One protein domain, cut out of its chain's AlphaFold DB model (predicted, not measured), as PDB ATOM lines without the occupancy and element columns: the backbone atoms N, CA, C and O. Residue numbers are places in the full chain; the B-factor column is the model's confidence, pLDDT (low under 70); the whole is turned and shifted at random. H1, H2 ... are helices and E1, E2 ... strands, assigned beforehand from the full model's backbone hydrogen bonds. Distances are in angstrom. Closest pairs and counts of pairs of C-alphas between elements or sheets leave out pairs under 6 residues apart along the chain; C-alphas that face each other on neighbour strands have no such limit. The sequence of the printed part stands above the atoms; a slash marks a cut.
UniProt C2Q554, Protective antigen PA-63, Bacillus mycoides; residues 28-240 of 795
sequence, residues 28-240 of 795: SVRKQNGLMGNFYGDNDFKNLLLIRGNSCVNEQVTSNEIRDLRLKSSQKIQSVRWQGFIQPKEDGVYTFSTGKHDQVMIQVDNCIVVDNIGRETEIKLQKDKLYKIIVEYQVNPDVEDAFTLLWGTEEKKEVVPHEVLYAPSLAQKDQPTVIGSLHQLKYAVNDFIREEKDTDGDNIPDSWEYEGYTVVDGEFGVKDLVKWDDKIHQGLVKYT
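This is residues 28 to 240 of the 795 residues of the protein "Protective antigen PA-63" of Bacillus mycoides (UniProt C2Q554). With little regular structure, a strongly twisted eight-stranded antiparallel sheet and a small four-stranded antiparallel one, partly face to face near E6, make a sandwich. The printed part has 213 residues, under half in named elements, mostly strand: E1-E12, with H1 after E2 and H2, H3 after E10. It is compact, radius of gyration of the C-alphas 16.8 A, spans 52 by 40 by 39 A.

Look along the large sheet: E6 111-114, E5 104-108, E8 131-138, E3 79-86, E1 35-40, E2 48-55, E12 223-227, E11 213-217. Between E3 and E8, N 82 and O 135 are within hydrogen-bond range, 2.8 A. The other sheet runs E7 123-125, E4 92-97, E9 150-153, E10 156-159. The closest C-alphas of E4 and E6, Phe 96 and Val 113, are 6.4 A apart. H1 64-67, H2 182-185 and H3 206-211 only graze the large sheet; in H3 every O i to N i+4 pair is within hydrogen-bond range.

Find C-alpha 35, beginning E1, at (83.936, 95.158, 48.572) and C-alpha 227, ending E12, at (97.979, 96.804, 62.967); E8 spans 23.1 A.

The printed part has no cut. Links H1-E3, E8-E9, E10-H2 and H2-H3 are long; pLDDT is under 70 at residues 28-32, 64-65, 170-177 and 220-221.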
ATOM      1  N   SER A  28      71.062  85.049  58.089       35.00
ATOM      2  CA  SER A  28      71.132  84.115  56.939       35.00
ATOM      3  C   SER A  28      71.640  84.644  55.589       35.00
ATOM      4  O   SER A  28      71.699  83.844  54.661       35.00
ATOM      5  N   VAL A  29      72.037  85.919  55.431       38.97
ATOM      6  CA  VAL A  29      72.429  86.465  54.097       38.97
ATOM      7  C   VAL A  29      73.772  87.232  54.065       38.97
ATOM      8  O   VAL A  29      74.249  87.606  53.003       38.97
ATOM      9  N   ARG A  30      74.457  87.466  55.192       49.50
ATOM     10  CA  ARG A  30      75.473  88.544  55.277       49.50
ATOM     11  C   ARG A  30      76.898  88.095  55.630       49.50
ATOM     12  O   ARG A  30      77.405  88.478  56.678       49.50
ATOM     13  N   LYS A  31      77.555  87.273  54.803       56.38
ATOM     14  CA  LYS A  31      78.980  86.934  55.038       56.38
ATOM     15  C   LYS A  31      79.932  87.069  53.851       56.38
ATOM     16  O   LYS A  31      81.122  86.911  54.079       56.38
ATOM     17  N   GLN A  32      79.471  87.347  52.631       69.69
ATOM     18  CA  GLN A  32      80.362  87.369  51.452       69.69
ATOM     19  C   GLN A  32      80.069  88.517  50.466       69.69
ATOM     20  O   GLN A  32      80.745  88.645  49.452       69.69
ATOM     21  N   ASN A  33      79.073  89.357  50.764       83.06
ATOM     22  CA  ASN A  33      78.734  90.515  49.940       83.06
ATOM     23  C   ASN A  33      79.501  91.750  50.435       83.06
ATOM     24  O   ASN A  33      79.844  91.842  51.613       83.06
ATOM     25  N   GLY A  34      79.736  92.713  49.550       87.81
ATOM     26  CA  GLY A  34      80.527  93.920  49.803       87.81
ATOM     27  C   GLY A  34      81.885  93.901  49.112       87.81
ATOM     28  O   GLY A  34      82.294  92.900  48.547       87.81
ATOM     29  N   LEU A  35      82.587  95.031  49.135       89.81
ATOM     30  CA  LEU A  35      83.936  95.158  48.572       89.81
ATOM     31  C   LEU A  35      85.007  95.002  49.659       89.81
ATOM     32  O   LEU A  35      84.712  95.055  50.848       89.81
ATOM     33  N   MET A  36      86.270  94.859  49.268       90.56
ATOM     34  CA  MET A  36      87.393  95.061  50.186       90.56
ATOM     35  C   MET A  36      87.655  96.559  50.337       90.56
ATOM     36  O   MET A  36      87.925  97.216  49.333       90.56
ATOM     37  N   GLY A  37      87.584  97.096  51.554       92.00
ATOM     38  CA  GLY A  37      87.840  98.508  51.853       92.00
ATOM     39  C   GLY A  37      89.197  98.727  52.522       92.00
ATOM     40  O   GLY A  37      89.435  98.228  53.613       92.00
ATOM     41  N   ASN A  38      90.075  99.516  51.913       93.25
ATOM     42  CA  ASN A  38      91.346  99.949  52.492       93.25
ATOM     43  C   ASN A  38      91.249 101.421  52.901       93.25
ATOM     44  O   ASN A  38      90.955 102.276  52.063       93.25
ATOM     45  N   PHE A  39      91.503 101.724  54.172       93.69
ATOM     46  CA  PHE A  39      91.330 103.054  54.758       93.69
ATOM     47  C   PHE A  39      92.685 103.651  55.124       93.69
ATOM     48  O   PHE A  39      93.472 103.028  55.843       93.69
ATOM     49  N   TYR A  40      92.942 104.877  54.676       94.62
ATOM     50  CA  TYR A  40      94.257 105.505  54.750       94.62
ATOM     51  C   TYR A  40      94.247 106.777  55.584       94.62
ATOM     52  O   TYR A  40      93.279 107.540  55.613       94.62
ATOM     53  N   GLY A  41      95.365 107.017  56.261       94.25
ATOM     54  CA  GLY A  41      95.595 108.193  57.092       94.25
ATOM     55  C   GLY A  41      96.093 109.417  56.333       94.25
ATOM     56  O   GLY A  41      96.433 110.407  56.976       94.25
ATOM     57  N   ASP A  42      96.184 109.351  55.008       93.19
ATOM     58  CA  ASP A  42      96.636 110.396  54.086       93.19
ATOM     59  C   ASP A  42      95.791 110.383  52.798       93.19
ATOM     60  O   ASP A  42      95.090 109.413  52.534       93.19
ATOM     61  N   ASN A  43      95.864 111.446  51.994       91.81
ATOM     62  CA  ASN A  43      95.104 111.558  50.741       91.81
ATOM     63  C   ASN A  43      95.723 110.783  49.563       91.81
ATOM     64  O   ASN A  43      95.063 110.612  48.540       91.81
ATOM     65  N   ASP A  44      96.976 110.334  49.676       90.81
ATOM     66  CA  ASP A  44      97.729 109.701  48.589       90.81
ATOM     67  C   ASP A  44      97.642 108.166  48.609       90.81
ATOM     68  O   ASP A  44      98.276 107.527  47.767       90.81
ATOM     69  N   PHE A  45      96.831 107.595  49.511       92.31
ATOM     70  CA  PHE A  45      96.582 106.155  49.675       92.31
ATOM     71  C   PHE A  45      97.803 105.354  50.169       92.31
ATOM     72  O   PHE A  45      97.955 104.190  49.811       92.31
ATOM     73  N   LYS A  46      98.684 105.945  50.992       90.88
ATOM     74  CA  LYS A  46      99.976 105.323  51.366       90.88
ATOM     75  C   LYS A  46     100.111 104.875  52.816       90.88
ATOM     76  O   LYS A  46     100.938 104.028  53.108       90.88
ATOM     77  N   ASN A  47      99.379 105.479  53.739       93.19
ATOM     78  CA  ASN A  47      99.434 105.209  55.170       93.19
ATOM     79  C   ASN A  47      98.227 104.352  55.546       93.19
ATOM     80  O   ASN A  47      97.229 104.880  56.047       93.19
ATOM     81  N   LEU A  48      98.286 103.053  55.248       94.50
ATOM     82  CA  LEU A  48      97.182 102.140  55.526       94.50
ATOM     83  C   LEU A  48      96.927 102.045  57.036       94.50
ATOM     84  O   LEU A  48      97.826 101.755  57.826       94.50
ATOM     85  N   LEU A  49      95.680 102.279  57.437       94.25
ATOM     86  CA  LEU A  49      95.243 102.220  58.832       94.25
ATOM     87  C   LEU A  49      94.402 100.978  59.126       94.25
ATOM     88  O   LEU A  49      94.497 100.424  60.219       94.25
ATOM     89  N   LEU A  50      93.568 100.576  58.168       92.88
ATOM     90  CA  LEU A  50      92.535  99.562  58.346       92.88
ATOM     91  C   LEU A  50      92.234  98.876  57.008       92.88
ATOM     92  O   LEU A  50      92.095  99.553  55.987       92.88
ATOM     93  N   ILE A  51      92.085  97.553  57.049       92.81
ATOM     94  CA  ILE A  51      91.530  96.733  55.966       92.81
ATOM     95  C   ILE A  51      90.182  96.189  56.435       92.81
ATOM     96  O   ILE A  51      90.091  95.582  57.498       92.81
ATOM     97  N   ARG A  52      89.137  96.401  55.644       90.50
ATOM     98  CA  ARG A  52      87.761  96.011  55.933       90.50
ATOM     99  C   ARG A  52      87.282  94.992  54.912       90.50
ATOM    100  O   ARG A  52      87.102  95.321  53.738       90.50
ATOM    101  N   GLY A  53      87.011  93.777  55.370       86.44
ATOM    102  CA  GLY A  53      86.325  92.775  54.563       86.44
ATOM    103  C   GLY A  53      84.820  93.044  54.491       86.44
ATOM    104  O   GLY A  53      84.220  93.437  55.494       86.44
ATOM    105  N   ASN A  54      84.206  92.789  53.329       81.50
ATOM    106  CA  ASN A  54      82.764  92.952  53.083       81.50
ATOM    107  C   ASN A  54      82.226  94.377  53.328       81.50
ATOM    108  O   ASN A  54      81.119  94.571  53.828       81.50
ATOM    109  N   SER A  55      83.002  95.397  52.961       84.31
ATOM    110  CA  SER A  55      82.606  96.805  53.038       84.31
ATOM    111  C   SER A  55      81.331  97.084  52.244       84.31
ATOM    112  O   SER A  55      81.209  96.719  51.071       84.31
ATOM    113  N   CYS A  56      80.412  97.840  52.843       74.94
ATOM    114  CA  CYS A  56      79.171  98.261  52.191       74.94
ATOM    115  C   CYS A  56      79.350  99.400  51.175       74.94
ATOM    116  O   CYS A  56      78.378  99.731  50.499       74.94
ATOM    117  N   VAL A  57      80.552  99.987  51.063       78.75
ATOM    118  CA  VAL A  57      80.911 101.147  50.216       78.75
ATOM    119  C   VAL A  57      80.194 102.445  50.619       78.75
ATOM    120  O   VAL A  57      80.842 103.468  50.788       78.75
ATOM    121  N   ASN A  58      78.884 102.409  50.860       81.19
ATOM    122  CA  ASN A  58      78.033 103.538  51.262       81.19
ATOM    123  C   ASN A  58      78.044 103.786  52.779       81.19
ATOM    124  O   ASN A  58      77.012 104.053  53.394       81.19
ATOM    125  N   GLU A  59      79.200 103.604  53.407       73.88
ATOM    126  CA  GLU A  59      79.361 103.683  54.856       73.88
ATOM    127  C   GLU A  59      79.834 105.067  55.313       73.88
ATOM    128  O   GLU A  59      80.514 105.798  54.590       73.88
ATOM    129  N   GLN A  60      79.493 105.439  56.548       78.12
ATOM    130  CA  GLN A  60      80.005 106.667  57.150       78.12
ATOM    131  C   GLN A  60      81.466 106.479  57.573       78.12
ATOM    132  O   GLN A  60      81.755 106.076  58.695       78.12
ATOM    133  N   VAL A  61      82.387 106.816  56.668       76.38
ATOM    134  CA  VAL A  61      83.848 106.669  56.825       76.38
ATOM    135  C   VAL A  61      84.404 107.359  58.085       76.38
ATOM    136  O   VAL A  61      85.432 106.952  58.623       76.38
ATOM    137  N   THR A  62      83.733 108.399  58.584       71.62
ATOM    138  CA  THR A  62      84.142 109.181  59.766       71.62
ATOM    139  C   THR A  62      83.380 108.819  61.047       71.62
ATOM    140  O   THR A  62      83.559 109.493  62.066       71.62
ATOM    141  N   SER A  63      82.543 107.774  61.026       72.31
ATOM    142  CA  SER A  63      81.728 107.370  62.176       72.31
ATOM    143  C   SER A  63      82.589 106.921  63.363       72.31
ATOM    144  O   SER A  63      83.701 106.416  63.202       72.31
ATOM    145  N   ASN A  64      82.064 107.069  64.583       69.88
ATOM    146  CA  ASN A  64      82.749 106.571  65.781       69.88
ATOM    147  C   ASN A  64      82.906 105.040  65.774       69.88
ATOM    148  O   ASN A  64      83.873 104.537  66.336       69.88
ATOM    149  N   GLU A  65      82.026 104.315  65.077       69.81
ATOM    150  CA  GLU A  65      82.115 102.859  64.912       69.81
ATOM    151  C   GLU A  65      83.446 102.435  64.265       69.81
ATOM    152  O   GLU A  65      84.096 101.500  64.726       69.81
ATOM    153  N   ILE A  66      83.903 103.169  63.242       75.31
ATOM    154  CA  ILE A  66      85.188 102.910  62.572       75.31
ATOM    155  C   ILE A  66      86.377 103.347  63.443       75.31
ATOM    156  O   ILE A  66      87.505 102.911  63.224       75.31
ATOM    157  N   ARG A  67      86.167 104.197  64.452       77.31
ATOM    158  CA  ARG A  67      87.251 104.694  65.313       77.31
ATOM    159  C   ARG A  67      87.536 103.758  66.478       77.31
ATOM    160  O   ARG A  67      88.706 103.525  66.792       77.31
ATOM    161  N   ASP A  68      86.494 103.230  67.105       79.62
ATOM    162  CA  ASP A  68      86.619 102.444  68.327       79.62
ATOM    163  C   ASP A  68      87.398 101.145  68.081       79.62
ATOM    164  O   ASP A  68      87.070 100.356  67.195       79.62
ATOM    165  N   LEU A  69      88.463 100.950  68.873       77.88
ATOM    166  CA  LEU A  69      89.406  99.821  68.818       77.88
ATOM    167  C   LEU A  69      90.135  99.606  67.481       77.88
ATOM    168  O   LEU A  69      90.854  98.627  67.351       77.88
ATOM    169  N   ARG A  70      89.987 100.506  66.508       85.62
ATOM    170  CA  ARG A  70      90.597 100.389  65.172       85.62
ATOM    171  C   ARG A  70      91.657 101.450  64.927       85.62
ATOM    172  O   ARG A  70      92.648 101.193  64.253       85.62
ATOM    173  N   LEU A  71      91.450 102.649  65.476       86.19
ATOM    174  CA  LEU A  71      92.286 103.819  65.223       86.19
ATOM    175  C   LEU A  71      92.730 104.482  66.527       86.19
ATOM    176  O   LEU A  71      91.976 104.596  67.495       86.19
ATOM    177  N   LYS A  72      93.949 105.026  66.537       85.75
ATOM    178  CA  LYS A  72      94.401 105.937  67.599       85.75
ATOM    179  C   LYS A  72      93.579 107.220  67.552       85.75
ATOM    180  O   LYS A  72      93.208 107.694  66.483       85.75
ATOM    181  N   SER A  73      93.390 107.866  68.701       79.94
ATOM    182  CA  SER A  73      92.663 109.144  68.786       79.94
ATOM    183  C   SER A  73      93.246 110.245  67.886       79.94
ATOM    184  O   SER A  73      92.505 111.108  67.413       79.94
ATOM    185  N   SER A  74      94.556 110.196  67.619       82.56
ATOM    186  CA  SER A  74      95.271 111.101  66.712       82.56
ATOM    187  C   SER A  74      95.143 110.746  65.227       82.56
ATOM    188  O   SER A  74      95.480 111.576  64.388       82.56
ATOM    189  N   GLN A  75      94.718 109.527  64.889       88.12
ATOM    190  CA  GLN A  75      94.554 109.079  63.508       88.12
ATOM    191  C   GLN A  75      93.179 109.500  62.979       88.12
ATOM    192  O   GLN A  75      92.170 109.456  63.687       88.12
ATOM    193  N   LYS A  76      93.161 109.931  61.719       88.62
ATOM    194  CA  LYS A  76      91.958 110.276  60.963       88.62
ATOM    195  C   LYS A  76      92.069 109.645  59.588       88.62
ATOM    196  O   LYS A  76      93.158 109.649  59.019       88.62
ATOM    197  N   ILE A  77      90.954 109.142  59.077       91.75
ATOM    198  CA  ILE A  77      90.875 108.646  57.707       91.75
ATOM    199  C   ILE A  77      90.805 109.853  56.770       91.75
ATOM    200  O   ILE A  77      90.023 110.774  57.006       91.75
ATOM    201  N   GLN A  78      91.655 109.852  55.751       92.81
ATOM    202  CA  GLN A  78      91.769 110.908  54.746       92.81
ATOM    203  C   GLN A  78      91.503 110.384  53.332       92.81
ATOM    204  O   GLN A  78      91.059 111.142  52.481       92.81
ATOM    205  N   SER A  79      91.664 109.086  53.077       93.44
ATOM    206  CA  SER A  79      91.172 108.473  51.846       93.44
ATOM    207  C   SER A  79      90.769 107.017  52.054       93.44
ATOM    208  O   SER A  79      91.157 106.379  53.039       93.44
ATOM    209  N   VAL A  80      89.950 106.498  51.142       93.38
ATOM    210  CA  VAL A  80      89.470 105.113  51.146       93.38
ATOM    211  C   VAL A  80      89.499 104.550  49.734       93.38
ATOM    212  O   VAL A  80      89.125 105.229  48.777       93.38
ATOM    213  N   ARG A  81      89.928 103.296  49.603       93.94
ATOM    214  CA  ARG A  81      89.840 102.519  48.368       93.94
ATOM    215  C   ARG A  81      88.966 101.298  48.602       93.94
ATOM    216  O   ARG A  81      89.333 100.445  49.402       93.94
ATOM    217  N   TRP A  82      87.876 101.173  47.858       93.94
ATOM    218  CA  TRP A  82      87.112  99.935  47.771       93.94
ATOM    219  C   TRP A  82      87.426  99.203  46.474       93.94
ATOM    220  O   TRP A  82      87.461  99.816  45.407       93.94
ATOM    221  N   GLN A  83      87.640  97.896  46.549       92.88
ATOM    222  CA  GLN A  83      87.946  97.073  45.382       92.88
ATOM    223  C   GLN A  83      87.304  95.688  45.467       92.88
ATOM    224  O   GLN A  83      87.133  95.136  46.553       92.88
ATOM    225  N   GLY A  84      86.959  95.125  44.314       92.56
ATOM    226  CA  GLY A  84      86.383  93.788  44.197       92.56
ATOM    227  C   GLY A  84      85.611  93.646  42.897       92.56
ATOM    228  O   GLY A  84      86.078  94.090  41.845       92.56
ATOM    229  N   PHE A  85      84.426  93.056  42.966       92.69
ATOM    230  CA  PHE A  85      83.577  92.798  41.814       92.69
ATOM    231  C   PHE A  85      82.168  93.356  41.997       92.69
ATOM    232  O   PHE A  85      81.639  93.399  43.106       92.69
ATOM    233  N   ILE A  86      81.556  93.745  40.880       94.31
ATOM    234  CA  ILE A  86      80.144  94.102  40.782       94.31
ATOM    235  C   ILE A  86      79.430  93.170  39.791       94.31
ATOM    236  O   ILE A  86      79.972  92.877  38.723       94.31
ATOM    237  N   GLN A  87      78.231  92.694  40.139       94.44
ATOM    238  CA  GLN A  87      77.417  91.787  39.317       94.44
ATOM    239  C   GLN A  87      76.024  92.390  39.045       94.44
ATOM    240  O   GLN A  87      75.173  92.409  39.934       94.44
ATOM    241  N   PRO A  88      75.741  92.881  37.826       94.31
ATOM    242  CA  PRO A  88      74.434  93.432  37.483       94.31
ATOM    243  C   PRO A  88      73.348  92.361  37.506       94.31
ATOM    244  O   PRO A  88      73.559  91.242  37.041       94.31
ATOM    245  N   LYS A  89      72.151  92.728  37.969       92.31
ATOM    246  CA  LYS A  89      70.968  91.850  37.934       92.31
ATOM    247  C   LYS A  89      70.211  91.903  36.603       92.31
ATOM    248  O   LYS A  89      69.357  91.052  36.347       92.31
ATOM    249  N   GLU A  90      70.527  92.885  35.761       92.88
ATOM    250  CA  GLU A  90      69.889  93.136  34.468       92.88
ATOM    251  C   GLU A  90      70.922  93.613  33.439       92.88
ATOM    252  O   GLU A  90      71.879  94.315  33.783       92.88
ATOM    253  N   ASP A  91      70.720  93.241  32.174       94.88
ATOM    254  CA  ASP A  91      71.500  93.768  31.053       94.88
ATOM    255  C   ASP A  91      71.202  95.260  30.875       94.88
ATOM    256  O   ASP A  91      70.040  95.667  30.883       94.88
ATOM    257  N   GLY A  92      72.224  96.082  30.642       95.00
ATOM    258  CA  GLY A  92      71.983  97.508  30.447       95.00
ATOM    259  C   GLY A  92      73.216  98.337  30.128       95.00
ATOM    260  O   GLY A  92      74.356  97.873  30.200       95.00
ATOM    261  N   VAL A  93      72.956  99.591  29.765       96.69
ATOM    262  CA  VAL A  93      73.957 100.659  29.735       96.69
ATOM    263  C   VAL A  93      73.843 101.402  31.059       96.69
ATOM    264  O   VAL A  93      72.809 102.000  31.344       96.69
ATOM    265  N   TYR A  94      74.878 101.289  31.885       96.94
ATOM    266  CA  TYR A  94      74.914 101.820  33.238       96.94
ATOM    267  C   TYR A  94      75.746 103.098  33.298       96.94
ATOM    268  O   TYR A  94      76.794 103.196  32.661       96.94
ATOM    269  N   THR A  95      75.308 104.036  34.133       95.88
ATOM    270  CA  THR A  95      76.084 105.207  34.556       95.88
ATOM    271  C   THR A  95      76.311 105.140  36.062       95.88
ATOM    272  O   THR A  95      75.382 104.838  36.816       95.88
ATOM    273  N   PHE A  96      77.535 105.420  36.506       95.44
ATOM    274  CA  PHE A  96      77.912 105.485  37.921       95.44
ATOM    275  C   PHE A  96      78.048 106.940  38.366       95.44
ATOM    276  O   PHE A  96      78.482 107.785  37.592       95.44
ATOM    277  N   SER A  97      77.695 107.232  39.618       91.50
ATOM    278  CA  SER A  97      77.836 108.576  40.192       91.50
ATOM    279  C   SER A  97      77.974 108.525  41.709       91.50
ATOM    280  O   SER A  97      77.566 107.553  42.341       91.50
ATOM    281  N   THR A  98      78.486 109.596  42.301       87.81
ATOM    282  CA  THR A  98      78.869 109.666  43.724       87.81
ATOM    283  C   THR A  98      78.077 110.718  44.503       87.81
ATOM    284  O   THR A  98      78.473 111.171  45.579       87.81
ATOM    285  N   GLY A  99      76.939 111.150  43.951       83.62
ATOM    286  CA  GLY A  99      76.100 112.184  44.546       83.62
ATOM    287  C   GLY A  99      76.800 113.545  44.562       83.62
ATOM    288  O   GLY A  99      77.091 114.100  43.509       83.62
ATOM    289  N   LYS A 100      77.031 114.103  45.758       77.62
ATOM    290  CA  LYS A 100      77.663 115.423  45.949       77.62
ATOM    291  C   LYS A 100      79.192 115.367  46.096       77.62
ATOM    292  O   LYS A 100      79.802 116.401  46.348       77.62
ATOM    293  N   HIS A 101      79.797 114.185  45.985       80.06
ATOM    294  CA  HIS A 101      81.233 113.984  46.193       80.06
ATOM    295  C   HIS A 101      81.981 114.038  44.857       80.06
ATOM    296  O   HIS A 101      81.765 113.183  44.003       80.06
ATOM    297  N   ASP A 102      82.861 115.025  44.688       77.31
ATOM    298  CA  ASP A 102      83.646 115.286  43.470       77.31
ATOM    299  C   ASP A 102      85.084 114.728  43.520       77.31
ATOM    300  O   ASP A 102      85.742 114.610  42.489       77.31
ATOM    301  N   GLN A 103      85.562 114.324  44.701       86.00
ATOM    302  CA  GLN A 103      86.890 113.736  44.937       86.00
ATOM    303  C   GLN A 103      86.883 112.201  44.826       86.00
ATOM    304  O   GLN A 103      87.321 111.491  45.738       86.00
ATOM    305  N   VAL A 104      86.314 111.684  43.733       91.00
ATOM    306  CA  VAL A 104      86.114 110.244  43.539       91.00
ATOM    307  C   VAL A 104      86.595 109.804  42.163       91.00
ATOM    308  O   VAL A 104      86.312 110.445  41.158       91.00
ATOM    309  N   MET A 105      87.277 108.666  42.120       94.19
ATOM    310  CA  MET A 105      87.612 107.950  40.891       94.19
ATOM    311  C   MET A 105      86.937 106.582  40.926       94.19
ATOM    312  O   MET A 105      87.085 105.850  41.907       94.19
ATOM    313  N   ILE A 106      86.228 106.221  39.857       95.50
ATOM    314  CA  ILE A 106      85.594 104.904  39.728       95.50
ATOM    315  C   ILE A 106      86.046 104.251  38.434       95.50
ATOM    316  O   ILE A 106      85.897 104.809  37.345       95.50
ATOM    317  N   GLN A 107      86.535 103.025  38.564       96.12
ATOM    318  CA  GLN A 107      86.821 102.140  37.451       96.12
ATOM    319  C   GLN A 107      85.898 100.924  37.487       96.12
ATOM    320  O   GLN A 107      85.761 100.295  38.535       96.12
ATOM    321  N   VAL A 108      85.345 100.548  36.333       96.56
ATOM    322  CA  VAL A 108      84.640  99.277  36.119       96.56
ATOM    323  C   VAL A 108      85.189  98.610  34.859       96.56
ATOM    324  O   VAL A 108      85.227  99.235  33.804       96.56
ATOM    325  N   ASP A 109      85.648  97.362  34.975       92.62
ATOM    326  CA  ASP A 109      86.179  96.530  33.875       92.62
ATOM    327  C   ASP A 109      87.177  97.264  32.962       92.62
ATOM    328  O   ASP A 109      87.012  97.371  31.748       92.62
ATOM    329  N   ASN A 110      88.214  97.829  33.584       90.81
ATOM    330  CA  ASN A 110      89.277  98.594  32.929       90.81
ATOM    331  C   ASN A 110      88.776  99.846  32.171       90.81
ATOM    332  O   ASN A 110      89.465 100.355  31.286       90.81
ATOM    333  N   CYS A 111      87.607 100.378  32.537       94.75
ATOM    334  CA  CYS A 111      87.079 101.656  32.065       94.75
ATOM    335  C   CYS A 111      86.906 102.625  33.243       94.75
ATOM    336  O   CYS A 111      86.284 102.270  34.244       94.75
ATOM    337  N   ILE A 112      87.437 103.848  33.138       95.75
ATOM    338  CA  ILE A 112      87.147 104.915  34.108       95.75
ATOM    339  C   ILE A 112      85.729 105.423  33.833       95.75
ATOM    340  O   ILE A 112      85.494 106.080  32.821       95.75
ATOM    341  N   VAL A 113      84.792 105.096  34.723       95.69
ATOM    342  CA  VAL A 113      83.372 105.473  34.609       95.69
ATOM    343  C   VAL A 113      83.045 106.755  35.372       95.69
ATOM    344  O   VAL A 113      82.077 107.422  35.028       95.69
ATOM    345  N   VAL A 114      83.867 107.120  36.362       94.44
ATOM    346  CA  VAL A 114      83.867 108.444  37.002       94.44
ATOM    347  C   VAL A 114      85.309 108.906  37.154       94.44
ATOM    348  O   VAL A 114      86.133 108.169  37.698       94.44
ATOM    349  N   ASP A 115      85.621 110.100  36.652       89.31
ATOM    350  CA  ASP A 115      86.964 110.676  36.728       89.31
ATOM    351  C   ASP A 115      87.132 111.744  37.824       89.31
ATOM    352  O   ASP A 115      86.184 112.154  38.487       89.31
ATOM    353  N   ASN A 116      88.363 112.241  37.973       79.25
ATOM    354  CA  ASN A 116      88.787 113.141  39.047       79.25
ATOM    355  C   ASN A 116      88.250 114.580  38.937       79.25
ATOM    356  O   ASN A 116      88.663 115.442  39.713       79.25
ATOM    357  N   ILE A 117      87.414 114.864  37.938       81.38
ATOM    358  CA  ILE A 117      86.664 116.119  37.816       81.38
ATOM    359  C   ILE A 117      85.148 115.862  37.774       81.38
ATOM    360  O   ILE A 117      84.385 116.764  37.423       81.38
ATOM    361  N   GLY A 118      84.713 114.644  38.117       82.31
ATOM    362  CA  GLY A 118      83.311 114.247  38.219       82.31
ATOM    363  C   GLY A 118      82.631 113.931  36.886       82.31
ATOM    364  O   GLY A 118      81.403 113.954  36.824       82.31
ATOM    365  N   ARG A 119      83.373 113.666  35.798       88.00
ATOM    366  CA  ARG A 119      82.754 113.250  34.526       88.00
ATOM    367  C   ARG A 119      82.306 111.798  34.602       88.00
ATOM    368  O   ARG A 119      83.119 110.914  34.854       88.00
ATOM    369  N   GLU A 120      81.033 111.572  34.298       93.00
ATOM    370  CA  GLU A 120      80.409 110.251  34.229       93.00
ATOM    371  C   GLU A 120      80.499 109.688  32.797       93.00
ATOM    372  O   GLU A 120      80.253 110.403  31.823       93.00
ATOM    373  N   THR A 121      80.870 108.413  32.657       94.19
ATOM    374  CA  THR A 121      80.938 107.687  31.376       94.19
ATOM    375  C   THR A 121      80.096 106.418  31.446       94.19
ATOM    376  O   THR A 121      80.182 105.652  32.406       94.19
ATOM    377  N   GLU A 122      79.298 106.184  30.408       95.44
ATOM    378  CA  GLU A 122      78.456 104.996  30.283       95.44
ATOM    379  C   GLU A 122      79.274 103.713  30.070       95.44
ATOM    380  O   GLU A 122      80.273 103.696  29.346       95.44
ATOM    381  N   ILE A 123      78.800 102.604  30.640       97.06
ATOM    382  CA  ILE A 123      79.378 101.272  30.445       97.06
ATOM    383  C   ILE A 123      78.291 100.222  30.216       97.06
ATOM    384  O   ILE A 123      77.256 100.207  30.878       97.06
ATOM    385  N   LYS A 124      78.523  99.307  29.269       97.00
ATOM    386  CA  LYS A 124      77.603  98.200  29.001       97.00
ATOM    387  C   LYS A 124      77.912  97.017  29.911       97.00
ATOM    388  O   LYS A 124      78.977  96.412  29.784       97.00
ATOM    389  N   LEU A 125      76.955  96.646  30.752       96.88
ATOM    390  CA  LEU A 125      77.073  95.515  31.665       96.88
ATOM    391  C   LEU A 125      76.033  94.440  31.335       96.88
ATOM    392  O   LEU A 125      74.924  94.737  30.887       96.88
ATOM    393  N   GLN A 126      76.424  93.184  31.525       97.06
ATOM    394  CA  GLN A 126      75.597  92.008  31.297       97.06
ATOM    395  C   GLN A 126      75.162  91.415  32.632       97.06
ATOM    396  O   GLN A 126      75.960  91.322  33.568       97.06
ATOM    397  N   LYS A 127      73.911  90.979  32.682       95.62
ATOM    398  CA  LYS A 127      73.314  90.281  33.805       95.62
ATOM    399  C   LYS A 127      74.182  89.096  34.235       95.62
ATOM    400  O   LYS A 127      74.692  88.348  33.402       95.62
ATOM    401  N   ASP A 128      74.314  88.934  35.549       93.00
ATOM    402  CA  ASP A 128      74.993  87.831  36.231       93.00
ATOM    403  C   ASP A 128      76.495  87.693  35.901       93.00
ATOM    404  O   ASP A 128      77.142  86.736  36.328       93.00
ATOM    405  N   LYS A 129      77.099  88.668  35.207       95.31
ATOM    406  CA  LYS A 129      78.542  88.702  34.938       95.31
ATOM    407  C   LYS A 129      79.271  89.558  35.975       95.31
ATOM    408  O   LYS A 129      78.860  90.679  36.252       95.31
ATOM    409  N   LEU A 130      80.374  89.039  36.517       92.94
ATOM    410  CA  LEU A 130      81.256  89.777  37.424       92.94
ATOM    411  C   LEU A 130      82.162  90.733  36.641       92.94
ATOM    412  O   LEU A 130      82.820  90.335  35.677       92.94
ATOM    413  N   TYR A 131      82.225  91.980  37.098       94.69
ATOM    414  CA  TYR A 131      83.098  93.025  36.571       94.69
ATOM    415  C   TYR A 131      83.974  93.573  37.693       94.69
ATOM    416  O   TYR A 131      83.455  93.887  38.762       94.69
ATOM    417  N   LYS A 132      85.288  93.709  37.469       93.75
ATOM    418  CA  LYS A 132      86.177  94.339  38.459       93.75
ATOM    419  C   LYS A 132      85.733  95.782  38.691       93.75
ATOM    420  O   LYS A 132      85.526  96.510  37.720       93.75
ATOM    421  N   ILE A 133      85.631  96.193  39.949       94.69
ATOM    422  CA  ILE A 133      85.327  97.566  40.354       94.69
ATOM    423  C   ILE A 133      86.396  98.076  41.321       94.69
ATOM    424  O   ILE A 133      86.821  97.357  42.227       94.69
ATOM    425  N   ILE A 134      86.832  99.318  41.114       94.75
ATOM    426  CA  ILE A 134      87.702 100.062  42.028       94.75
ATOM    427  C   ILE A 134      87.067 101.432  42.248       94.75
ATOM    428  O   ILE A 134      86.767 102.137  41.285       94.75
ATOM    429  N   VAL A 135      86.875 101.803  43.508       94.94
ATOM    430  CA  VAL A 135      86.354 103.101  43.943       94.94
ATOM    431  C   VAL A 135      87.393 103.724  44.859       94.94
ATOM    432  O   VAL A 135      87.690 103.176  45.916       94.94
ATOM    433  N   GLU A 136      87.948 104.864  44.477       94.50
ATOM    434  CA  GLU A 136      88.837 105.649  45.331       94.50
ATOM    435  C   GLU A 136      88.160 106.952  45.718       94.50
ATOM    436  O   GLU A 136      87.698 107.684  44.847       94.50
ATOM    437  N   TYR A 137      88.153 107.258  47.009       92.25
ATOM    438  CA  TYR A 137      87.574 108.468  47.575       92.25
ATOM    439  C   TYR A 137      88.612 109.180  48.442       92.25
ATOM    440  O   TYR A 137      89.154 108.580  49.372       92.25
ATOM    441  N   GLN A 138      88.880 110.454  48.158       91.75
ATOM    442  CA  GLN A 138      89.592 111.335  49.088       91.75
ATOM    443  C   GLN A 138      88.548 112.036  49.961       91.75
ATOM    444  O   GLN A 138      87.608 112.644  49.453       91.75
ATOM    445  N   VAL A 139      88.666 111.886  51.280       88.56
ATOM    446  CA  VAL A 139      87.668 112.361  52.241       88.56
ATOM    447  C   VAL A 139      87.644 113.883  52.228       88.56
ATOM    448  O   VAL A 139      88.625 114.531  52.594       88.56
ATOM    449  N   ASN A 140      86.489 114.444  51.877       81.88
ATOM    450  CA  ASN A 140      86.262 115.879  51.933       81.88
ATOM    451  C   ASN A 140      85.605 116.253  53.275       81.88
ATOM    452  O   ASN A 140      84.413 115.995  53.454       81.88
ATOM    453  N   PRO A 141      86.338 116.868  54.224       74.75
ATOM    454  CA  PRO A 141      85.787 117.222  55.531       74.75
ATOM    455  C   PRO A 141      84.715 118.318  55.465       74.75
ATOM    456  O   PRO A 141      83.986 118.490  56.440       74.75
ATOM    457  N   ASP A 142      84.613 119.047  54.349       77.19
ATOM    458  CA  ASP A 142      83.618 120.106  54.152       77.19
ATOM    459  C   ASP A 142      82.249 119.551  53.698       77.19
ATOM    460  O   ASP A 142      81.272 120.299  53.623       77.19
ATOM    461  N   VAL A 143      82.157 118.247  53.399       75.94
ATOM    462  CA  VAL A 143      80.915 117.565  53.007       75.94
ATOM    463  C   VAL A 143      80.418 116.702  54.168       75.94
ATOM    464  O   VAL A 143      81.001 115.670  54.484       75.94
ATOM    465  N   GLU A 144      79.314 117.115  54.799       72.50
ATOM    466  CA  GLU A 144      78.710 116.387  55.933       72.50
ATOM    467  C   GLU A 144      77.915 115.133  55.510       72.50
ATOM    468  O   GLU A 144      77.658 114.255  56.334       72.50
ATOM    469  N   ASP A 145      77.528 115.030  54.233       76.06
ATOM    470  CA  ASP A 145      76.756 113.900  53.708       76.06
ATOM    471  C   ASP A 145      77.612 112.625  53.619       76.06
ATOM    472  O   ASP A 145      78.757 112.649  53.162       76.06
ATOM    473  N   ALA A 146      77.023 111.477  53.969       75.56
ATOM    474  CA  ALA A 146      77.672 110.180  53.790       75.56
ATOM    475  C   ALA A 146      78.031 109.936  52.312       75.56
ATOM    476  O   ALA A 146      77.274 110.289  51.399       75.56
ATOM    477  N   PHE A 147      79.183 109.310  52.068       84.88
ATOM    478  CA  PHE A 147      79.549 108.864  50.728       84.88
ATOM    479  C   PHE A 147      78.489 107.885  50.202       84.88
ATOM    480  O   PHE A 147      78.074 106.971  50.912       84.88
ATOM    481  N   THR A 148      78.022 108.101  48.968       87.88
ATOM    482  CA  THR A 148      77.000 107.255  48.338       87.88
ATOM    483  C   THR A 148      77.369 106.969  46.888       87.88
ATOM    484  O   THR A 148      77.356 107.865  46.044       87.88
ATOM    485  N   LEU A 149      77.645 105.704  46.595       91.81
ATOM    486  CA  LEU A 149      77.782 105.148  45.262       91.81
ATOM    487  C   LEU A 149      76.398 104.821  44.687       91.81
ATOM    488  O   LEU A 149      75.660 103.969  45.191       91.81
ATOM    489  N   LEU A 150      76.067 105.496  43.594       92.69
ATOM    490  CA  LEU A 150      74.849 105.307  42.818       92.69
ATOM    491  C   LEU A 150      75.208 104.691  41.465       92.69
ATOM    492  O   LEU A 150      76.213 105.061  40.855       92.69
ATOM    493  N   TRP A 151      74.338 103.826  40.959       94.31
ATOM    494  CA  TRP A 151      74.394 103.335  39.584       94.31
ATOM    495  C   TRP A 151      72.999 103.297  38.972       94.31
ATOM    496  O   TRP A 151      71.991 103.441  39.669       94.31
ATOM    497  N   GLY A 152      72.919 103.090  37.668       90.94
ATOM    498  CA  GLY A 152      71.636 102.841  37.039       90.94
ATOM    499  C   GLY A 152      71.655 102.966  35.536       90.94
ATOM    500  O   GLY A 152      72.619 103.465  34.956       90.94
ATOM    501  N   THR A 153      70.561 102.528  34.933       90.50
ATOM    502  CA  THR A 153      70.238 102.777  33.527       90.50
ATOM    503  C   THR A 153      69.500 104.113  33.398       90.50
ATOM    504  O   THR A 153      69.117 104.719  34.403       90.50
ATOM    505  N   GLU A 154      69.253 104.577  32.168       82.00
ATOM    506  CA  GLU A 154      68.437 105.781  31.928       82.00
ATOM    507  C   GLU A 154      67.056 105.714  32.608       82.00
ATOM    508  O   GLU A 154      66.516 106.736  33.030       82.00
ATOM    509  N   GLU A 155      66.487 104.513  32.743       78.25
ATOM    510  CA  GLU A 155      65.145 104.298  33.291       78.25
ATOM    511  C   GLU A 155      65.120 104.220  34.826       78.25
ATOM    512  O   GLU A 155      64.085 104.493  35.441       78.25
ATOM    513  N   LYS A 156      66.240 103.848  35.463       86.38
ATOM    514  CA  LYS A 156      66.302 103.601  36.908       86.38
ATOM    515  C   LYS A 156      67.700 103.863  37.465       86.38
ATOM    516  O   LYS A 156      68.626 103.104  37.192       86.38
ATOM    517  N   LYS A 157      67.819 104.880  38.328       88.75
ATOM    518  CA  LYS A 157      69.019 105.186  39.125       88.75
ATOM    519  C   LYS A 157      68.770 104.875  40.598       88.75
ATOM    520  O   LYS A 157      67.774 105.326  41.162       88.75
ATOM    521  N   GLU A 158      69.667 104.119  41.217       91.94
ATOM    522  CA  GLU A 158      69.560 103.699  42.615       91.94
ATOM    523  C   GLU A 158      70.923 103.634  43.311       91.94
ATOM    524  O   GLU A 158      71.979 103.668  42.676       91.94
ATOM    525  N   VAL A 159      70.896 103.560  44.640       90.81
ATOM    526  CA  VAL A 159      72.077 103.235  45.448       90.81
ATOM    527  C   VAL A 159      72.530 101.834  45.075       90.81
ATOM    528  O   VAL A 159      71.693 100.935  45.030       90.81
ATOM    529  N   VAL A 160      73.829 101.650  44.813       91.31
ATOM    530  CA  VAL A 160      74.372 100.329  44.476       91.31
ATOM    531  C   VAL A 160      74.041  99.360  45.612       91.31
ATOM    532  O   VAL A 160      74.509  99.570  46.738       91.31
ATOM    533  N   PRO A 161      73.225  98.320  45.356       88.38
ATOM    534  CA  PRO A 161      72.864  97.371  46.392       88.38
ATOM    535  C   PRO A 161      74.097  96.608  46.880       88.38
ATOM    536  O   PRO A 161      74.922  96.161  46.089       88.38
ATOM    537  N   HIS A 162      74.217  96.392  48.186       83.19
ATOM    538  CA  HIS A 162      75.340  95.628  48.739       83.19
ATOM    539  C   HIS A 162      75.413  94.192  48.181       83.19
ATOM    540  O   HIS A 162      76.489  93.653  47.969       83.19
ATOM    541  N   GLU A 163      74.259  93.604  47.876       86.00
ATOM    542  CA  GLU A 163      74.086  92.269  47.287       86.00
ATOM    543  C   GLU A 163      74.646  92.086  45.869       86.00
ATOM    544  O   GLU A 163      74.712  90.956  45.396       86.00
ATOM    545  N   VAL A 164      75.021  93.165  45.172       90.81
ATOM    546  CA  VAL A 164      75.682  93.066  43.860       90.81
ATOM    547  C   VAL A 164      77.194  93.246  43.950       90.81
ATOM    548  O   VAL A 164      77.855  93.242  42.916       90.81
ATOM    549  N   LEU A 165      77.736  93.440  45.153       91.56
ATOM    550  CA  LEU A 165      79.153  93.674  45.402       91.56
ATOM    551  C   LEU A 165      79.779  92.435  46.035       91.56
ATOM    552  O   LEU A 165      79.194  91.857  46.948       91.56
ATOM    553  N   TYR A 166      80.977  92.077  45.588       89.38
ATOM    554  CA  TYR A 166      81.721  90.924  46.092       89.38
ATOM    555  C   TYR A 166      83.192  91.279  46.288       89.38
ATOM    556  O   TYR A 166      83.798  91.954  45.450       89.38
ATOM    557  N   ALA A 167      83.780  90.815  47.387       87.19
ATOM    558  CA  ALA A 167      85.192  91.019  47.664       87.19
ATOM    559  C   ALA A 167      86.035  90.238  46.633       87.19
ATOM    560  O   ALA A 167      85.556  89.250  46.067       87.19
ATOM    561  N   PRO A 168      87.277  90.666  46.347       83.81
ATOM    562  CA  PRO A 168      88.174  89.890  45.500       83.81
ATOM    563  C   PRO A 168      88.388  88.483  46.068       83.81
ATOM    564  O   PRO A 168      88.256  88.272  47.279       83.81
ATOM    565  N   SER A 169      88.719  87.520  45.200       74.75
ATOM    566  CA  SER A 169      89.120  86.204  45.689       74.75
ATOM    567  C   SER A 169      90.455  86.350  46.389       74.75
ATOM    568  O   SER A 169      91.386  86.942  45.846       74.75
ATOM    569  N   LEU A 170      90.538  85.819  47.599       69.19
ATOM    570  CA  LEU A 170      91.779  85.811  48.369       69.19
ATOM    571  C   LEU A 170      92.641  84.586  48.011       69.19
ATOM    572  O   LEU A 170      93.817  84.505  48.371       69.19
ATOM    573  N   ALA A 171      92.085  83.671  47.208       57.16
ATOM    574  CA  ALA A 171      92.815  82.599  46.560       57.16
ATOM    575  C   ALA A 171      93.823  83.158  45.539       57.16
ATOM    576  O   ALA A 171      93.566  84.143  44.849       57.16
ATOM    577  N   GLN A 172      94.950  82.457  45.382       54.50
ATOM    578  CA  GLN A 172      96.179  82.838  44.653       54.50
ATOM    579  C   GLN A 172      96.046  83.412  43.216       54.50
ATOM    580  O   GLN A 172      97.062  83.756  42.615       54.50
ATOM    581  N   LYS A 173      94.851  83.483  42.617       54.41
ATOM    582  CA  LYS A 173      94.632  83.895  41.221       54.41
ATOM    583  C   LYS A 173      94.327  85.384  41.018       54.41
ATOM    584  O   LYS A 173      94.667  85.880  39.948       54.41
ATOM    585  N   ASP A 174      93.758  86.085  42.000       55.44
ATOM    586  CA  ASP A 174      93.311  87.488  41.858       55.44
ATOM    587  C   ASP A 174      94.255  88.498  42.548       55.44
ATOM    588  O   ASP A 174      93.818  89.514  43.090       55.44
ATOM    589  N   GLN A 175      95.562  88.214  42.532       58.09
ATOM    590  CA  GLN A 175      96.576  88.981  43.261       58.09
ATOM    591  C   GLN A 175      96.678  90.449  42.789       58.09
ATOM    592  O   GLN A 175      97.108  90.686  41.660       58.09
ATOM    593  N   PRO A 176      96.368  91.451  43.638       61.53
ATOM    594  CA  PRO A 176      96.544  92.872  43.323       61.53
ATOM    595  C   PRO A 176      98.023  93.210  43.092       61.53
ATOM    596  O   PRO A 176      98.815  93.176  44.031       61.53
ATOM    597  N   THR A 177      98.426  93.566  41.870       67.06
ATOM    598  CA  THR A 177      99.850  93.832  41.554       67.06
ATOM    599  C   THR A 177     100.160  95.268  41.136       67.06
ATOM    600  O   THR A 177     101.316  95.592  40.847       67.06
ATOM    601  N   VAL A 178      99.167  96.161  41.103       80.06
ATOM    602  CA  VAL A 178      99.381  97.543  40.649       80.06
ATOM    603  C   VAL A 178      99.711  98.454  41.832       80.06
ATOM    604  O   VAL A 178      98.917  98.583  42.755       80.06
ATOM    605  N   ILE A 179     100.862  99.127  41.775       81.75
ATOM    606  CA  ILE A 179     101.272 100.153  42.749       81.75
ATOM    607  C   ILE A 179     100.798 101.529  42.257       81.75
ATOM    608  O   ILE A 179     100.948 101.843  41.073       81.75
ATOM    609  N   GLY A 180     100.251 102.355  43.151       84.06
ATOM    610  CA  GLY A 180      99.756 103.699  42.851       84.06
ATOM    611  C   GLY A 180      98.332 103.951  43.356       84.06
ATOM    612  O   GLY A 180      97.794 103.267  44.229       84.06
ATOM    613  N   SER A 181      97.673 104.926  42.738       86.88
ATOM    614  CA  SER A 181      96.236 105.183  42.874       86.88
ATOM    615  C   SER A 181      95.647 105.603  41.533       86.88
ATOM    616  O   SER A 181      96.363 106.152  40.693       86.88
ATOM    617  N   LEU A 182      94.347 105.402  41.316       88.31
ATOM    618  CA  LEU A 182      93.663 105.922  40.123       88.31
ATOM    619  C   LEU A 182      93.822 107.446  40.021       88.31
ATOM    620  O   LEU A 182      94.013 107.969  38.923       88.31
ATOM    621  N   HIS A 183      93.830 108.150  41.157       86.12
ATOM    622  CA  HIS A 183      94.073 109.597  41.228       86.12
ATOM    623  C   HIS A 183      95.453 110.009  40.686       86.12
ATOM    624  O   HIS A 183      95.577 111.035  40.008       86.12
ATOM    625  N   GLN A 184      96.492 109.217  40.962       84.44
ATOM    626  CA  GLN A 184      97.852 109.470  40.474       84.44
ATOM    627  C   GLN A 184      98.044 108.991  39.032       84.44
ATOM    628  O   GLN A 184      98.645 109.703  38.226       84.44
ATOM    629  N   LEU A 185      97.527 107.804  38.704       83.50
ATOM    630  CA  LEU A 185      97.715 107.157  37.407       83.50
ATOM    631  C   LEU A 185      96.889 107.833  36.307       83.50
ATOM    632  O   LEU A 185      97.390 108.026  35.203       83.50
ATOM    633  N   LYS A 186      95.651 108.249  36.598       83.38
ATOM    634  CA  LYS A 186      94.708 108.865  35.638       83.38
ATOM    635  C   LYS A 186      94.390 108.000  34.409       83.38
ATOM    636  O   LYS A 186      93.942 108.515  33.387       83.38
ATOM    637  N   TYR A 187      94.613 106.694  34.498       85.12
ATOM    638  CA  TYR A 187      94.235 105.708  33.490       85.12
ATOM    639  C   TYR A 187      93.719 104.446  34.177       85.12
ATOM    640  O   TYR A 187      94.013 104.205  35.348       85.12
ATOM    641  N   ALA A 188      92.947 103.649  33.440       88.06
ATOM    642  CA  ALA A 188      92.406 102.411  33.966       88.06
ATOM    643  C   ALA A 188      93.477 101.319  34.085       88.06
ATOM    644  O   ALA A 188      94.300 101.127  33.189       88.06
ATOM    645  N   VAL A 189      93.442 100.583  35.185       88.69
ATOM    646  CA  VAL A 189      94.381  99.512  35.513       88.69
ATOM    647  C   VAL A 189      93.747  98.149  35.260       88.69
ATOM    648  O   VAL A 189      92.547  97.978  35.436       88.69
ATOM    649  N   ASN A 190      94.547  97.158  34.870       85.44
ATOM    650  CA  ASN A 190      94.032  95.812  34.582       85.44
ATOM    651  C   ASN A 190      93.816  94.956  35.843       85.44
ATOM    652  O   ASN A 190      93.233  93.868  35.774       85.44
ATOM    653  N   ASP A 191      94.320  95.421  36.987       85.88
ATOM    654  CA  ASP A 191      94.326  94.665  38.229       85.88
ATOM    655  C   ASP A 191      94.072  95.533  39.458       85.88
ATOM    656  O   ASP A 191      94.074  96.762  39.370       85.88
ATOM    657  N   PHE A 192      93.836  94.887  40.598       86.62
ATOM    658  CA  PHE A 192      93.623  95.577  41.865       86.62
ATOM    659  C   PHE A 192      94.885  96.326  42.325       86.62
ATOM    660  O   PHE A 192      96.015  95.946  42.000       86.62
ATOM    661  N   ILE A 193      94.680  97.412  43.077       86.19
ATOM    662  CA  ILE A 193      95.740  98.363  43.425       86.19
ATOM    663  C   ILE A 193      96.142  98.203  44.888       86.19
ATOM    664  O   ILE A 193      95.301  98.295  45.787       86.19
ATOM    665  N   ARG A 194      97.445  98.074  45.142       80.88
ATOM    666  CA  ARG A 194      98.006  97.967  46.489       80.88
ATOM    667  C   ARG A 194      99.290  98.772  46.636       80.88
ATOM    668  O   ARG A 194     100.164  98.737  45.780       80.88
ATOM    669  N   GLU A 195      99.373  99.500  47.742       81.75
ATOM    670  CA  GLU A 195     100.509 100.373  48.072       81.75
ATOM    671  C   GLU A 195     101.440  99.725  49.101       81.75
ATOM    672  O   GLU A 195     102.661  99.832  49.008       81.75
ATOM    673  N   GLU A 196     100.863  98.993  50.056       84.62
ATOM    674  CA  GLU A 196     101.631  98.235  51.035       84.62
ATOM    675  C   GLU A 196     102.283  97.009  50.397       84.62
ATOM    676  O   GLU A 196     101.666  96.298  49.599       84.62
ATOM    677  N   LYS A 197     103.522  96.735  50.806       89.06
ATOM    678  CA  LYS A 197     104.215  95.510  50.417       89.06
ATOM    679  C   LYS A 197     103.538  94.311  51.081       89.06
ATOM    680  O   LYS A 197     103.470  94.247  52.306       89.06
ATOM    681  N   ASP A 198     103.080  93.390  50.250       90.00
ATOM    682  CA  ASP A 198     102.628  92.053  50.616       90.00
ATOM    683  C   ASP A 198     103.305  91.084  49.648       90.00
ATOM    684  O   ASP A 198     103.085  91.128  48.434       90.00
ATOM    685  N   THR A 199     104.240  90.310  50.179       91.31
ATOM    686  CA  THR A 199     105.136  89.467  49.392       91.31
ATOM    687  C   THR A 199     104.494  88.141  49.001       91.31
ATOM    688  O   THR A 199     104.891  87.574  47.979       91.31
ATOM    689  N   ASP A 200     103.547  87.626  49.784       90.69
ATOM    690  CA  ASP A 200     102.908  86.330  49.535       90.69
ATOM    691  C   ASP A 200     101.468  86.426  49.022       90.69
ATOM    692  O   ASP A 200     100.936  85.439  48.501       90.69
ATOM    693  N   GLY A 201     100.900  87.629  49.052       88.62
ATOM    694  CA  GLY A 201      99.625  87.956  48.449       88.62
ATOM    695  C   GLY A 201      98.430  87.444  49.248       88.62
ATOM    696  O   GLY A 201      97.401  87.108  48.662       88.62
ATOM    697  N   ASP A 202      98.545  87.305  50.563       89.69
ATOM    698  CA  ASP A 202      97.444  86.851  51.416       89.69
ATOM    699  C   ASP A 202      96.450  87.970  51.797       89.69
ATOM    700  O   ASP A 202      95.369  87.686  52.307       89.69
ATOM    701  N   ASN A 203      96.751  89.227  51.450       89.44
ATOM    702  CA  ASN A 203      96.018  90.456  51.802       89.44
ATOM    703  C   ASN A 203      96.340  91.061  53.173       89.44
ATOM    704  O   ASN A 203      95.681  92.014  53.603       89.44
ATOM    705  N   ILE A 204      97.428  90.630  53.800       93.44
ATOM    706  CA  ILE A 204      97.996  91.232  55.000       93.44
ATOM    707  C   ILE A 204      99.328  91.906  54.629       93.44
ATOM    708  O   ILE A 204     100.139  91.363  53.892       93.44
ATOM    709  N   PRO A 205      99.575  93.164  55.034       94.44
ATOM    710  CA  PRO A 205     100.870  93.795  54.788       94.44
ATOM    711  C   PRO A 205     102.012  93.064  55.509       94.44
ATOM    712  O   PRO A 205     101.887  92.792  56.706       94.44
ATOM    713  N   ASP A 206     103.176  92.918  54.861       95.44
ATOM    714  CA  ASP A 206     104.365  92.250  55.428       95.44
ATOM    715  C   ASP A 206     104.690  92.745  56.854       95.44
ATOM    716  O   ASP A 206     105.066  91.997  57.761       95.44
ATOM    717  N   SER A 207     104.584  94.067  57.052       96.19
ATOM    718  CA  SER A 207     104.907  94.710  58.329       96.19
ATOM    719  C   SER A 207     103.897  94.388  59.429       96.19
ATOM    720  O   SER A 207     104.256  94.365  60.607       96.19
ATOM    721  N   TRP A 208     102.640  94.143  59.068       97.50
ATOM    722  CA  TRP A 208     101.587  93.791  60.011       97.50
ATOM    723  C   TRP A 208     101.770  92.354  60.465       97.50
ATOM    724  O   TRP A 208     101.728  92.104  61.662       97.50
ATOM    725  N   GLU A 209     102.072  91.434  59.556       98.06
ATOM    726  CA  GLU A 209     102.348  90.042  59.910       98.06
ATOM    727  C   GLU A 209     103.545  89.886  60.845       98.06
ATOM    728  O   GLU A 209     103.482  89.134  61.823       98.06
ATOM    729  N   TYR A 210     104.605  90.660  60.589       94.56
ATOM    730  CA  TYR A 210     105.823  90.645  61.391       94.56
ATOM    731  C   TYR A 210     105.656  91.306  62.770       94.56
ATOM    732  O   TYR A 210     106.084  90.754  63.785       94.56
ATOM    733  N   GLU A 211     105.066  92.504  62.835       96.00
ATOM    734  CA  GLU A 211     104.937  93.272  64.090       96.00
ATOM    735  C   GLU A 211     103.705  92.867  64.921       96.00
ATOM    736  O   GLU A 211     103.660  93.027  66.152       96.00
ATOM    737  N   GLY A 212     102.722  92.300  64.231       97.62
ATOM    738  CA  GLY A 212     101.454  91.795  64.712       97.62
ATOM    739  C   GLY A 212     100.257  92.655  64.310       97.62
ATOM    740  O   GLY A 212     100.343  93.875  64.137       97.62
ATOM    741  N   TYR A 213      99.108  91.998  64.228       97.94
ATOM    742  CA  TYR A 213      97.822  92.576  63.843       97.94
ATOM    743  C   TYR A 213      96.681  91.968  64.661       97.94
ATOM    744  O   TYR A 213      96.878  91.034  65.442       97.94
ATOM    745  N   THR A 214      95.485  92.531  64.538       97.25
ATOM    746  CA  THR A 214      94.269  91.989  65.150       97.25
ATOM    747  C   THR A 214      93.067  92.171  64.237       97.25
ATOM    748  O   THR A 214      93.123  92.944  63.282       97.25
ATOM    749  N   VAL A 215      91.993  91.451  64.552       94.19
ATOM    750  CA  VAL A 215      90.688  91.585  63.909       94.19
ATOM    751  C   VAL A 215      89.715  92.166  64.921       94.19
ATOM    752  O   VAL A 215      89.590  91.661  66.039       94.19
ATOM    753  N   VAL A 216      89.015  93.217  64.516       91.25
ATOM    754  CA  VAL A 216      87.936  93.841  65.276       91.25
ATOM    755  C   VAL A 216      86.625  93.581  64.545       91.25
ATOM    756  O   VAL A 216      86.482  93.879  63.361       91.25
ATOM    757  N   ASP A 217      85.652  93.013  65.249       85.25
ATOM    758  CA  ASP A 217      84.327  92.777  64.683       85.25
ATOM    759  C   ASP A 217      83.564  94.105  64.545       85.25
ATOM    760  O   ASP A 217      83.523  94.917  65.477       85.25
ATOM    761  N   GLY A 218      82.990  94.351  63.365       75.50
ATOM    762  CA  GLY A 218      82.092  95.476  63.087       75.50
ATOM    763  C   GLY A 218      80.619  95.070  63.102       75.50
ATOM    764  O   GLY A 218      80.282  93.889  63.261       75.50
ATOM    765  N   GLU A 219      79.718  96.036  62.917       70.81
ATOM    766  CA  GLU A 219      78.310  95.710  62.702       70.81
ATOM    767  C   GLU A 219      78.114  94.916  61.394       70.81
ATOM    768  O   GLU A 219      78.943  94.919  60.485       70.81
ATOM    769  N   PHE A 220      77.007  94.173  61.306       66.75
ATOM    770  CA  PHE A 220      76.583  93.455  60.092       66.75
ATOM    771  C   PHE A 220      77.564  92.416  59.518       66.75
ATOM    772  O   PHE A 220      77.424  92.029  58.362       66.75
ATOM    773  N   GLY A 221      78.493  91.899  60.329       67.94
ATOM    774  CA  GLY A 221      79.404  90.822  59.922       67.94
ATOM    775  C   GLY A 221      80.706  91.301  59.276       67.94
ATOM    776  O   GLY A 221      81.476  90.469  58.800       67.94
ATOM    777  N   VAL A 222      80.965  92.612  59.299       79.12
ATOM    778  CA  VAL A 222      82.218  93.222  58.842       79.12
ATOM    779  C   VAL A 222      83.397  92.781  59.716       79.12
ATOM    780  O   VAL A 222      83.270  92.648  60.940       79.12
ATOM    781  N   LYS A 223      84.555  92.565  59.080       86.12
ATOM    782  CA  LYS A 223      85.820  92.193  59.730       86.12
ATOM    783  C   LYS A 223      86.880  93.241  59.440       86.12
ATOM    784  O   LYS A 223      87.253  93.428  58.285       86.12
ATOM    785  N   ASP A 224      87.356  93.890  60.496       90.75
ATOM    786  CA  ASP A 224      88.331  94.970  60.412       90.75
ATOM    787  C   ASP A 224      89.704  94.494  60.872       90.75
ATOM    788  O   ASP A 224      89.920  94.245  62.058       90.75
ATOM    789  N   LEU A 225      90.636  94.372  59.934       94.50
ATOM    790  CA  LEU A 225      92.029  94.046  60.199       94.50
ATOM    791  C   LEU A 225      92.813  95.335  60.451       94.50
ATOM    792  O   LEU A 225      92.832  96.240  59.612       94.50
ATOM    793  N   VAL A 226      93.489  95.414  61.594       95.56
ATOM    794  CA  VAL A 226      94.301  96.578  61.974       95.56
ATOM    795  C   VAL A 226      95.645  96.152  62.544       95.56
ATOM    796  O   VAL A 226      95.778  95.104  63.185       95.56
ATOM    797  N   LYS A 227      96.659  96.999  62.359       96.06
ATOM    798  CA  LYS A 227      97.979  96.804  62.967       96.06
ATOM    799  C   LYS A 227      97.876  96.810  64.494       96.06
ATOM    800  O   LYS A 227      97.214  97.671  65.069       96.06
ATOM    801  N   TRP A 228      98.554  95.884  65.168       96.44
ATOM    802  CA  TRP A 228      98.481  95.750  66.622       96.44
ATOM    803  C   TRP A 228      99.031  96.987  67.356       96.44
ATOM    804  O   TRP A 228     100.113  97.482  67.047       96.44
ATOM    805  N   ASP A 229      98.320  97.440  68.393       94.69
ATOM    806  CA  ASP A 229      98.751  98.469  69.331       94.69
ATOM    807  C   ASP A 229      98.393  98.035  70.762       94.69
ATOM    808  O   ASP A 229      97.224  97.825  71.090       94.69
ATOM    809  N   ASP A 230      99.405  97.930  71.629       93.19
ATOM    810  CA  ASP A 230      99.259  97.438  73.007       93.19
ATOM    811  C   ASP A 230      98.338  98.300  73.892       93.19
ATOM    812  O   ASP A 230      97.855  97.840  74.931       93.19
ATOM    813  N   LYS A 231      98.120  99.574  73.541       91.25
ATOM    814  CA  LYS A 231      97.266 100.483  74.321       91.25
ATOM    815  C   LYS A 231      95.805 100.377  73.914       91.25
ATOM    816  O   LYS A 231      94.943 100.611  74.755       91.25
ATOM    817  N   ILE A 232      95.538 100.063  72.648       91.12
ATOM    818  CA  ILE A 232      94.182 100.026  72.092       91.12
ATOM    819  C   ILE A 232      93.605  98.616  72.176       91.12
ATOM    820  O   ILE A 232      92.466  98.452  72.595       91.12
ATOM    821  N   HIS A 233      94.384  97.590  71.838       93.81
ATOM    822  CA  HIS A 233      93.862  96.239  71.609       93.81
ATOM    823  C   HIS A 233      93.941  95.330  72.843       93.81
ATOM    824  O   HIS A 233      94.022  94.107  72.734       93.81
ATOM    825  N   GLN A 234      93.911  95.911  74.044       89.25
ATOM    826  CA  GLN A 234      93.916  95.129  75.281       89.25
ATOM    827  C   GLN A 234      92.685  94.216  75.339       89.25
ATOM    828  O   GLN A 234      91.552  94.684  75.306       89.25
ATOM    829  N   GLY A 235      92.915  92.906  75.442       88.38
ATOM    830  CA  GLY A 235      91.854  91.893  75.464       88.38
ATOM    831  C   GLY A 235      91.495  91.300  74.098       88.38
ATOM    832  O   GLY A 235      90.737  90.333  74.061       88.38
ATOM    833  N   LEU A 236      92.060  91.816  73.003       93.00
ATOM    834  CA  LEU A 236      91.972  91.196  71.681       93.00
ATOM    835  C   LEU A 236      93.121  90.207  71.450       93.00
ATOM    836  O   LEU A 236      94.117  90.186  72.182       93.00
ATOM    837  N   VAL A 237      92.980  89.375  70.420       93.56
ATOM    838  CA  VAL A 237      94.021  88.426  70.011       93.56
ATOM    839  C   VAL A 237      95.041  89.151  69.137       93.56
ATOM    840  O   VAL A 237      94.676  89.754  68.129       93.56
ATOM    841  N   LYS A 238      96.318  89.083  69.522       96.38
ATOM    842  CA  LYS A 238      97.434  89.509  68.675       96.38
ATOM    843  C   LYS A 238      97.838  88.352  67.769       96.38
ATOM    844  O   LYS A 238      98.350  87.349  68.263       96.38
ATOM    845  N   TYR A 239      97.644  88.516  66.471       97.94
ATOM    846  CA  TYR A 239      98.120  87.585  65.459       97.94
ATOM    847  C   TYR A 239      99.495  88.007  64.956       97.94
ATOM    848  O   TYR A 239      99.822  89.193  64.915       97.94
ATOM    849  N   THR A 240     100.284  87.014  64.570       97.94
ATOM    850  CA  THR A 240     101.505  87.151  63.776       97.94
ATOM    851  C   THR A 240     101.530  85.985  62.805       97.94
ATOM    852  O   THR A 240     101.171  84.866  63.194       97.94
TER     853      THR A 240